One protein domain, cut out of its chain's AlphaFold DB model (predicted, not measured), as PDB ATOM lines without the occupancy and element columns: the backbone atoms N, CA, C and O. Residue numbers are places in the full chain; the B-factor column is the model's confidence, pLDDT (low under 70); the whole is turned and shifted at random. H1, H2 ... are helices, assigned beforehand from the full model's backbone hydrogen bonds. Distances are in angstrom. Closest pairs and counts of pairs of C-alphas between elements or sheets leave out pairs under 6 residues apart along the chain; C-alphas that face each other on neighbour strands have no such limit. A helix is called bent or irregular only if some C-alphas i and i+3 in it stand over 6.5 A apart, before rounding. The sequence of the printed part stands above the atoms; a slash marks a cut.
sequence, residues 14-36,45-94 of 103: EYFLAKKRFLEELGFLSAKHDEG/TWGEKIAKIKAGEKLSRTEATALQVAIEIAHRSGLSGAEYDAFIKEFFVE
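Overview. This is residues 14 to 36 and 45 to 94 of the 103 residues of an uncharacterized protein of Candidatus Liptonbacteria bacterium RIFCSPLOWO2_01_FULL_52_25 (UniProt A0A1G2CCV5). One long helix, H1, runs along the length of an elongated body; the short helix H2 folds back along it, and a helical hairpin of H3 and H4 packs on its earlier part through H3, which sits beside residues 18 to 26 of H1. The link of residues 55 to 63 crosses from H2 to H3, two helices that have no contact with each other. The printed part has 73 residues with four named helices, in the order H1, H2, H3, H4, and no named strand; the class is all helix. The whole is compact, with a radius of gyration of the C-alphas of 11.7 A, and the C-alphas span 36 by 22 by 20 A along their three main axes.

Along the chain. The printed part begins with H1, residues 14 to 34, the longest helix with 21 residues; it measures 30.3 A from first to last C-alpha, from C-alpha 14 at (199.716, 152.489, 125.510) to C-alpha 34 at (215.786, 126.780, 125.621). After the cut comes H2, residues 46 to 54, which measures 12.4 A. The link of residues 55 to 63 leads to H3, residues 64 to 76, which measures 18.2 A and begins with C-alpha 64 at (200.715, 131.686, 136.051). After residues 77 to 80 comes H4, residues 81 to 91, which measures 15.9 A and ends with C-alpha 91 at (195.661, 136.816, 125.621). No helix is bent or irregular.

Arrangement. H1 is the hub, touching the three other helices. H1 and H2 touch, with the C-alphas of Ser 30 and Trp 46 the closest at 4.7 A. They run opposite ways at a shallow tilt of 30 degrees. H1 touches H3 with residues 18 to 26 alone, and the closest C-alphas are those of Ala 18 and Ile 73, 6.0 A apart. These two run opposite ways at a steep tilt of 37 degrees, only just past shallow. H3 and H4 form a helical hairpin; they touch, with the C-alphas of Ala 74 and Tyr 84 the closest at 5.9 A. They run opposite ways at a tilt of 35.2 degrees, only just steep. H1 and H4 only just touch, with 3 pairs of C-alphas within 8 A, and H1 does this with residues 15 to 19 alone. The closest C-alphas there are those of Tyr 15 and Glu 83, 6.9 A apart, and the two helices run the same way at a steep tilt of 41 degrees. H1, H3 and H4 make a bundle that is up and down, each helix running against the one before it in the chain. The helix packing is mostly crossed: of 4 pairs of helices that touch, 1 is at a shallow tilt. H2 and H4 are close but not clearly touching, with the C-alphas of Ile 53 and Phe 91 the closest at 6.9 A; at 71 degrees they are only just about perpendicular. H2 and H3 are apart. In H1, H2, H3 and H4 every O i to N i+4 pair is within hydrogen-bond range.

Size, cuts and confidence. The two C-alphas farthest apart are those of Gly 36 and Ala 82, at 37.6 A, and the first and last printed C-alphas, of Glu 14 and Glu 94, are 22.5 A apart. Residues 37 to 44 are cut out and not printed, and C-alphas 36 and 45 are 12.4 A apart across the cut, which lies in the link from H1 to H2. Of the links that are printed whole, H2 to H3 is short with 9 residues, H3 to H4 is tight with 4 residues, and none is long. The mean pLDDT of the printed part is 82.1, and the model's confidence is low, under 70, at residues 31 to 36, of which 31 to 34 belong to H1.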
ATOM      1  N   GLU A  14     199.295 153.293 124.356       80.06
ATOM      2  CA  GLU A  14     199.716 152.489 125.510       80.06
ATOM      3  C   GLU A  14     199.274 151.025 125.408       80.06
ATOM      4  O   GLU A  14     200.088 150.133 125.657       80.06
ATOM      5  N   TYR A  15     198.040 150.757 124.969       79.50
ATOM      6  CA  TYR A  15     197.545 149.393 124.756       79.50
ATOM      7  C   TYR A  15     198.380 148.646 123.708       79.50
ATOM      8  O   TYR A  15     198.815 147.511 123.930       79.50
ATOM      9  N   PHE A  16     198.684 149.298 122.584       83.62
ATOM     10  CA  PHE A  16     199.521 148.708 121.538       83.62
ATOM     11  C   PHE A  16     200.954 148.429 122.023       83.62
ATOM     12  O   PHE A  16     201.523 147.369 121.739       83.62
ATOM     13  N   LEU A  17     201.543 149.354 122.787       84.44
ATOM     14  CA  LEU A  17     202.879 149.180 123.365       84.44
ATOM     15  C   LEU A  17     202.913 148.043 124.393       84.44
ATOM     16  O   LEU A  17     203.836 147.226 124.360       84.44
ATOM     17  N   ALA A  18     201.893 147.939 125.249       85.44
ATOM     18  CA  ALA A  18     201.738 146.839 126.199       85.44
ATOM     19  C   ALA A  18     201.656 145.487 125.473       85.44
ATOM     20  O   ALA A  18     202.348 144.535 125.838       85.44
ATOM     21  N   LYS A  19     200.876 145.422 124.385       85.50
ATOM     22  CA  LYS A  19     200.726 144.233 123.533       85.50
ATOM     23  C   LYS A  19     202.058 143.770 122.958       85.50
ATOM     24  O   LYS A  19     202.422 142.600 123.088       85.50
ATOM     25  N   LYS A  20     202.802 144.692 122.345       87.62
ATOM     26  CA  LYS A  20     204.112 144.393 121.760       87.62
ATOM     27  C   LYS A  20     205.088 143.898 122.829       87.62
ATOM     28  O   LYS A  20     205.680 142.833 122.663       87.62
ATOM     29  N   ARG A  21     205.174 144.618 123.951       87.81
ATOM     30  CA  ARG A  21     206.082 144.292 125.052       87.81
ATOM     31  C   ARG A  21     205.776 142.933 125.669       87.81
ATOM     32  O   ARG A  21     206.695 142.199 126.003       87.81
ATOM     33  N   PHE A  22     204.503 142.567 125.773       87.81
ATOM     34  CA  PHE A  22     204.106 141.253 126.271       87.81
ATOM     35  C   PHE A  22     204.598 140.117 125.380       87.81
ATOM     36  O   PHE A  22     205.172 139.150 125.877       87.81
ATOM     37  N   LEU A  23     204.449 140.254 124.063       86.56
ATOM     38  CA  LEU A  23     204.968 139.267 123.117       86.56
ATOM     39  C   LEU A  23     206.501 139.184 123.147       86.56
ATOM     40  O   LEU A  23     207.048 138.088 123.025       86.56
ATOM     41  N   GLU A  24     207.185 140.317 123.321       88.81
ATOM     42  CA  GLU A  24     208.644 140.375 123.468       88.81
ATOM     43  C   GLU A  24     209.107 139.669 124.752       88.81
ATOM     44  O   GLU A  24     209.973 138.799 124.681       88.81
ATOM     45  N   GLU A  25     208.486 139.950 125.903       86.19
ATOM     46  CA  GLU A  25     208.805 139.313 127.192       86.19
ATOM     47  C   GLU A  25     208.557 137.798 127.166       86.19
ATOM     48  O   GLU A  25     209.393 137.024 127.639       86.19
ATOM     49  N   LEU A  26     207.463 137.341 126.543       83.06
ATOM     50  CA  LEU A  26     207.249 135.908 126.314       83.06
ATOM     51  C   LEU A  26     208.345 135.307 125.418       83.06
ATOM     52  O   LEU A  26     208.808 134.195 125.677       83.06
ATOM     53  N   GLY A  27     208.790 136.044 124.396       81.94
ATOM     54  CA  GLY A  27     209.920 135.673 123.539       81.94
ATOM     55  C   GLY A  27     211.223 135.495 124.313       81.94
ATOM     56  O   GLY A  27     211.894 134.472 124.158       81.94
ATOM     57  N   PHE A  28     211.543 136.437 125.204       80.62
ATOM     58  CA  PHE A  28     212.706 136.341 126.089       80.62
ATOM     59  C   PHE A  28     212.614 135.150 127.048       80.62
ATOM     60  O   PHE A  28     213.621 134.478 127.279       80.62
ATOM     61  N   LEU A  29     211.423 134.849 127.577       75.88
ATOM     62  CA  LEU A  29     211.206 133.652 128.394       75.88
ATOM     63  C   LEU A  29     211.445 132.361 127.603       75.88
ATOM     64  O   LEU A  29     211.992 131.418 128.169       75.88
ATOM     65  N   SER A  30     211.100 132.319 126.311       70.25
ATOM     66  CA  SER A  30     211.441 131.177 125.452       70.25
ATOM     67  C   SER A  30     212.939 131.022 125.275       70.25
ATOM     68  O   SER A  30     213.460 129.950 125.565       70.25
ATOM     69  N   ALA A  31     213.635 132.094 124.895       67.75
ATOM     70  CA  ALA A  31     215.081 132.053 124.684       67.75
ATOM     71  C   ALA A  31     215.837 131.592 125.946       67.75
ATOM     72  O   ALA A  31     216.670 130.694 125.874       67.75
ATOM     73  N   LYS A  32     215.468 132.118 127.126       66.56
ATOM     74  CA  LYS A  32     216.077 131.721 128.409       66.56
ATOM     75  C   LYS A  32     215.776 130.276 128.820       66.56
ATOM     76  O   LYS A  32     216.589 129.665 129.509       66.56
ATOM     77  N   HIS A  33     214.609 129.740 128.460       61.16
ATOM     78  CA  HIS A  33     214.247 128.358 128.789       61.16
ATOM     79  C   HIS A  33     214.932 127.333 127.875       61.16
ATOM     80  O   HIS A  33     215.316 126.270 128.367       61.16
ATOM     81  N   ASP A  34     215.109 127.652 126.590       54.69
ATOM     82  CA  ASP A  34     215.786 126.780 125.621       54.69
ATOM     83  C   ASP A  34     217.300 126.655 125.896       54.69
ATOM     84  O   ASP A  34     217.879 125.600 125.647       54.69
ATOM     85  N   GLU A  35     217.939 127.667 126.499       53.34
ATOM     86  CA  GLU A  35     219.364 127.608 126.875       53.34
ATOM     87  C   GLU A  35     219.655 126.792 128.152       53.34
ATOM     88  O   GLU A  35     220.801 126.405 128.377       53.34
ATOM     89  N   GLY A  36     218.654 126.512 129.001       48.88
ATOM     90  CA  GLY A  36     218.903 126.043 130.374       48.88
ATOM     91  C   GLY A  36     218.310 124.697 130.794       48.88
ATOM     92  O   GLY A  36     218.743 124.164 131.813       48.88
ATOM     93  N   THR A  45     206.601 124.286 125.045       73.38
ATOM     94  CA  THR A  45     207.644 125.304 125.197       73.38
ATOM     95  C   THR A  45     207.009 126.693 125.174       73.38
ATOM     96  O   THR A  45     205.886 126.898 124.697       73.38
ATOM     97  N   TRP A  46     207.712 127.688 125.707       74.50
ATOM     98  CA  TRP A  46     207.278 129.079 125.578       74.50
ATOM     99  C   TRP A  46     207.132 129.492 124.103       74.50
ATOM    100  O   TRP A  46     206.186 130.205 123.770       74.50
ATOM    101  N   GLY A  47     207.962 128.945 123.208       76.56
ATOM    102  CA  GLY A  47     207.837 129.098 121.757       76.56
ATOM    103  C   GLY A  47     206.484 128.635 121.209       76.56
ATOM    104  O   GLY A  47     205.840 129.375 120.464       76.56
ATOM    105  N   GLU A  48     205.984 127.472 121.636       79.31
ATOM    106  CA  GLU A  48     204.649 126.988 121.246       79.31
ATOM    107  C   GLU A  48     203.517 127.883 121.778       79.31
ATOM    108  O   GLU A  48     202.498 128.070 121.112       79.31
ATOM    109  N   LYS A  49     203.685 128.476 122.966       79.38
ATOM    110  CA  LYS A  49     202.710 129.423 123.541       79.38
ATOM    111  C   LYS A  49     202.679 130.747 122.777       79.38
ATOM    112  O   LYS A  49     201.603 131.292 122.543       79.38
ATOM    113  N   ILE A  50     203.828 131.241 122.325       80.25
ATOM    114  CA  ILE A  50     203.899 132.425 121.455       80.25
ATOM    115  C   ILE A  50     203.276 132.120 120.093       80.25
ATOM    116  O   ILE A  50     202.532 132.945 119.566       80.25
ATOM    117  N   ALA A  51     203.552 130.941 119.527       82.69
ATOM    118  CA  ALA A  51     202.967 130.514 118.259       82.69
ATOM    119  C   ALA A  51     201.434 130.472 118.333       82.69
ATOM    120  O   ALA A  51     200.776 130.991 117.436       82.69
ATOM    121  N   LYS A  52     200.872 129.965 119.439       84.38
ATOM    122  CA  LYS A  52     199.431 130.030 119.732       84.38
ATOM    123  C   LYS A  52     198.891 131.453 119.699       84.38
ATOM    124  O   LYS A  52     197.956 131.724 118.956       84.38
ATOM    125  N   ILE A  53     199.508 132.368 120.446       85.62
ATOM    126  CA  ILE A  53     199.062 133.767 120.480       85.62
ATOM    127  C   ILE A  53     199.125 134.397 119.082       85.62
ATOM    128  O   ILE A  53     198.183 135.064 118.661       85.62
ATOM    129  N   LYS A  54     200.202 134.147 118.327       83.62
ATOM    130  CA  LYS A  54     200.343 134.620 116.940       83.62
ATOM    131  C   LYS A  54     199.305 134.014 115.992       83.62
ATOM    132  O   LYS A  54     198.908 134.678 115.043       83.62
ATOM    133  N   ALA A  55     198.852 132.790 116.257       85.75
ATOM    134  CA  ALA A  55     197.759 132.138 115.540       85.75
ATOM    135  C   ALA A  55     196.361 132.620 115.985       85.75
ATOM    136  O   ALA A  55     195.357 132.133 115.472       85.75
ATOM    137  N   GLY A  56     196.278 133.567 116.928       83.06
ATOM    138  CA  GLY A  56     195.017 134.062 117.486       83.06
ATOM    139  C   GLY A  56     194.418 133.164 118.574       83.06
ATOM    140  O   GLY A  56     193.292 133.402 119.014       83.06
ATOM    141  N   GLU A  57     195.143 132.139 119.031       87.88
ATOM    142  CA  GLU A  57     194.743 131.325 120.177       87.88
ATOM    143  C   GLU A  57     195.089 132.015 121.503       87.88
ATOM    144  O   GLU A  57     196.103 132.698 121.641       87.88
ATOM    145  N   LYS A  58     194.272 131.762 122.527       88.75
ATOM    146  CA  LYS A  58     194.495 132.280 123.881       88.75
ATOM    147  C   LYS A  58     195.239 131.274 124.753       88.75
ATOM    148  O   LYS A  58     195.080 130.059 124.613       88.75
ATOM    149  N   LEU A  59     196.018 131.783 125.698       86.06
ATOM    150  CA  LEU A  59     196.654 130.990 126.743       86.06
ATOM    151  C   LEU A  59     195.659 130.627 127.849       86.06
ATOM    152  O   LEU A  59     194.669 131.317 128.090       86.06
ATOM    153  N   SER A  60     195.940 129.542 128.568       82.69
ATOM    154  CA  SER A  60     195.199 129.227 129.791       82.69
ATOM    155  C   SER A  60     195.576 130.210 130.900       82.69
ATOM    156  O   SER A  60     196.753 130.516 131.080       82.69
ATOM    157  N   ARG A  61     194.612 130.635 131.726       77.00
ATOM    158  CA  ARG A  61     194.909 131.389 132.960       77.00
ATOM    159  C   ARG A  61     195.726 130.599 133.990       77.00
ATOM    160  O   ARG A  61     196.278 131.200 134.903       77.00
ATOM    161  N   THR A  62     195.835 129.280 133.838       76.38
ATOM    162  CA  THR A  62     196.727 128.440 134.658       76.38
ATOM    163  C   THR A  62     198.205 128.620 134.304       76.38
ATOM    164  O   THR A  62     199.067 128.141 135.038       76.38
ATOM    165  N   GLU A  63     198.519 129.311 133.205       80.88
ATOM    166  CA  GLU A  63     199.877 129.728 132.845       80.88
ATOM    167  C   GLU A  63     200.307 130.915 133.726       80.88
ATOM    168  O   GLU A  63     200.431 132.046 133.255       80.88
ATOM    169  N   ALA A  64     200.502 130.660 135.026       79.50
ATOM    170  CA  ALA A  64     200.715 131.686 136.051       79.50
ATOM    171  C   ALA A  64     201.847 132.666 135.701       79.50
ATOM    172  O   ALA A  64     201.691 133.869 135.878       79.50
ATOM    173  N   THR A  65     202.948 132.171 135.129       82.56
ATOM    174  CA  THR A  65     204.067 133.011 134.682       82.56
ATOM    175  C   THR A  65     203.660 133.958 133.551       82.56
ATOM    176  O   THR A  65     203.970 135.142 133.613       82.56
ATOM    177  N   ALA A  66     202.918 133.481 132.546       83.94
ATOM    178  CA  ALA A  66     202.448 134.332 131.451       83.94
ATOM    179  C   ALA A  66     201.463 135.388 131.965       83.94
ATOM    180  O   ALA A  66     201.535 136.552 131.579       83.94
ATOM    181  N   LEU A  67     200.554 134.980 132.856       87.12
ATOM    182  CA  LEU A  67     199.573 135.874 133.458       87.12
ATOM    183  C   LEU A  67     200.257 136.961 134.294       87.12
ATOM    184  O   LEU A  67     199.905 138.128 134.173       87.12
ATOM    185  N   GLN A  68     201.259 136.602 135.096       86.94
ATOM    186  CA  GLN A  68     202.010 137.560 135.905       86.94
ATOM    187  C   GLN A  68     202.737 138.595 135.038       86.94
ATOM    188  O   GLN A  68     202.663 139.787 135.331       86.94
ATOM    189  N   VAL A  69     203.371 138.164 133.942       88.75
ATOM    190  CA  VAL A  69     204.020 139.074 132.983       88.75
ATOM    191  C   VAL A  69     202.995 140.014 132.342       88.75
ATOM    192  O   VAL A  69     203.233 141.217 132.261       88.75
ATOM    193  N   ALA A  70     201.833 139.496 131.936       88.50
ATOM    194  CA  ALA A  70     200.764 140.315 131.368       88.50
ATOM    195  C   ALA A  70     200.276 141.389 132.358       88.50
ATOM    196  O   ALA A  70     200.154 142.557 131.993       88.50
ATOM    197  N   ILE A  71     200.048 141.007 133.618       90.25
ATOM    198  CA  ILE A  71     199.629 141.923 134.688       90.25
ATOM    199  C   ILE A  71     200.686 143.005 134.920       90.25
ATOM    200  O   ILE A  71     200.354 144.189 134.974       90.25
ATOM    201  N   GLU A  72     201.959 142.618 135.023       91.75
ATOM    202  CA  GLU A  72     203.048 143.561 135.271       91.75
ATOM    203  C   GLU A  72     203.172 144.594 134.140       91.75
ATOM    204  O   GLU A  72     203.314 145.790 134.399       91.75
ATOM    205  N   ILE A  73     203.068 144.155 132.887       89.81
ATOM    206  CA  ILE A  73     203.138 145.041 131.720       89.81
ATOM    207  C   ILE A  73     201.942 145.983 131.670       89.81
ATOM    208  O   ILE A  73     202.129 147.175 131.421       89.81
ATOM    209  N   ALA A  74     200.736 145.483 131.932       87.75
ATOM    210  CA  ALA A  74     199.536 146.307 131.960       87.75
ATOM    211  C   ALA A  74     199.629 147.400 133.039       87.75
ATOM    212  O   ALA A  74     199.353 148.566 132.762       87.75
ATOM    213  N   HIS A  75     200.117 147.047 134.235       88.50
ATOM    214  CA  HIS A  75     200.345 148.000 135.323       88.50
ATOM    215  C   HIS A  75     201.421 149.037 134.974       88.50
ATOM    216  O   HIS A  75     201.211 150.233 135.162       88.50
ATOM    217  N   ARG A  76     202.571 148.605 134.438       88.31
ATOM    218  CA  ARG A  76     203.672 149.511 134.055       88.31
ATOM    219  C   ARG A  76     203.308 150.436 132.894       88.31
ATOM    220  O   ARG A  76     203.871 151.520 132.800       88.31
ATOM    221  N   SER A  77     202.415 149.998 132.010       85.81
ATOM    222  CA  SER A  77     201.969 150.781 130.851       85.81
ATOM    223  C   SER A  77     200.860 151.774 131.199       85.81
ATOM    224  O   SER A  77     200.428 152.505 130.320       85.81
ATOM    225  N   GLY A  78     200.399 151.806 132.457       85.44
ATOM    226  CA  GLY A  78     199.360 152.735 132.898       85.44
ATOM    227  C   GLY A  78     197.975 152.436 132.327       85.44
ATOM    228  O   GLY A  78     197.149 153.342 132.277       85.44
ATOM    229  N   LEU A  79     197.712 151.189 131.904       85.19
ATOM    230  CA  LEU A  79     196.416 150.822 131.332       85.19
ATOM    231  C   LEU A  79     195.291 151.112 132.331       85.19
ATOM    232  O   LEU A  79     195.368 150.728 133.502       85.19
ATOM    233  N   SER A  80     194.222 151.753 131.857       85.75
ATOM    234  CA  SER A  80     192.999 151.907 132.646       85.75
ATOM    235  C   SER A  80     192.391 150.541 132.982       85.75
ATOM    236  O   SER A  80     192.693 149.532 132.347       85.75
ATOM    237  N   GLY A  81     191.478 150.482 133.957       84.12
ATOM    238  CA  GLY A  81     190.841 149.215 134.340       84.12
ATOM    239  C   GLY A  81     190.153 148.490 133.171       84.12
ATOM    240  O   GLY A  81     190.219 147.266 133.088       84.12
ATOM    241  N   ALA A  82     189.547 149.238 132.240       85.75
ATOM    242  CA  ALA A  82     188.917 148.678 131.042       85.75
ATOM    243  C   ALA A  82     189.952 148.152 130.032       85.75
ATOM    244  O   ALA A  82     189.773 147.071 129.475       85.75
ATOM    245  N   GLU A  83     191.053 148.880 129.833       85.00
ATOM    246  CA  GLU A  83     192.158 148.459 128.965       85.00
ATOM    247  C   GLU A  83     192.893 147.244 129.523       85.00
ATOM    248  O   GLU A  83     193.206 146.324 128.777       85.00
ATOM    249  N   TYR A  84     193.120 147.209 130.834       88.00
ATOM    250  CA  TYR A  84     193.669 146.056 131.531       88.00
ATOM    251  C   TYR A  84     192.792 144.817 131.309       88.00
ATOM    252  O   TYR A  84     193.294 143.757 130.938       88.00
ATOM    253  N   ASP A  85     191.477 144.934 131.501       85.06
ATOM    254  CA  ASP A  85     190.567 143.799 131.346       85.06
ATOM    255  C   ASP A  85     190.502 143.317 129.888       85.06
ATOM    256  O   ASP A  85     190.602 142.113 129.634       85.06
ATOM    257  N   ALA A  86     190.442 144.246 128.926       86.69
ATOM    258  CA  ALA A  86     190.525 143.941 127.498       86.69
ATOM    259  C   ALA A  86     191.846 143.242 127.140       86.69
ATOM    260  O   ALA A  86     191.834 142.204 126.475       86.69
ATOM    261  N   PHE A  87     192.964 143.745 127.660       87.94
ATOM    262  CA  PHE A  87     194.301 143.204 127.442       87.94
ATOM    263  C   PHE A  87     194.421 141.769 127.958       87.94
ATOM    264  O   PHE A  87     194.855 140.866 127.241       87.94
ATOM    265  N   ILE A  88     193.971 141.504 129.187       89.25
ATOM    266  CA  ILE A  88     194.019 140.151 129.747       89.25
ATOM    267  C   ILE A  88     193.067 139.212 128.991       89.25
ATOM    268  O   ILE A  88     193.431 138.064 128.719       89.25
ATOM    269  N   LYS A  89     191.875 139.675 128.601       87.19
ATOM    270  CA  LYS A  89     190.922 138.891 127.797       87.19
ATOM    271  C   LYS A  89     191.414 138.615 126.383       87.19
ATOM    272  O   LYS A  89     190.972 137.631 125.785       87.19
ATOM    273  N   GLU A  90     192.290 139.448 125.835       86.56
ATOM    274  CA  GLU A  90     192.893 139.239 124.521       86.56
ATOM    275  C   GLU A  90     193.798 138.002 124.530       86.56
ATOM    276  O   GLU A  90     193.677 137.144 123.656       86.56
ATOM    277  N   PHE A  91     194.637 137.861 125.560       87.56
ATOM    278  CA  PHE A  91     195.661 136.816 125.621       87.56
ATOM    279  C   PHE A  91     195.272 135.570 126.404       87.56
ATOM    280  O   PHE A  91     195.875 134.517 126.190       87.56
ATOM    281  N   PHE A  92     194.291 135.653 127.302       89.81
ATOM    282  CA  PHE A  92     193.934 134.553 128.192       89.81
ATOM    283  C   PHE A  92     192.479 134.131 128.025       89.81
ATOM    284  O   PHE A  92     191.572 134.947 127.860       89.81
ATOM    285  N   VAL A  93     192.249 132.822 128.096       84.56
ATOM    286  CA  VAL A  93     190.903 132.263 128.207       84.56
ATOM    287  C   VAL A  93     190.318 132.728 129.538       84.56
ATOM    288  O   VAL A  93     190.893 132.464 130.597       84.56
ATOM    289  N   GLU A  94     189.178 133.418 129.488       72.25
ATOM    290  CA  GLU A  94     188.447 133.769 130.700       72.25
ATOM    291  C   GLU A  94     188.086 132.465 131.428       72.25
ATOM    292  O   GLU A  94     187.573 131.535 130.793       72.25
TER     293      GLU A  94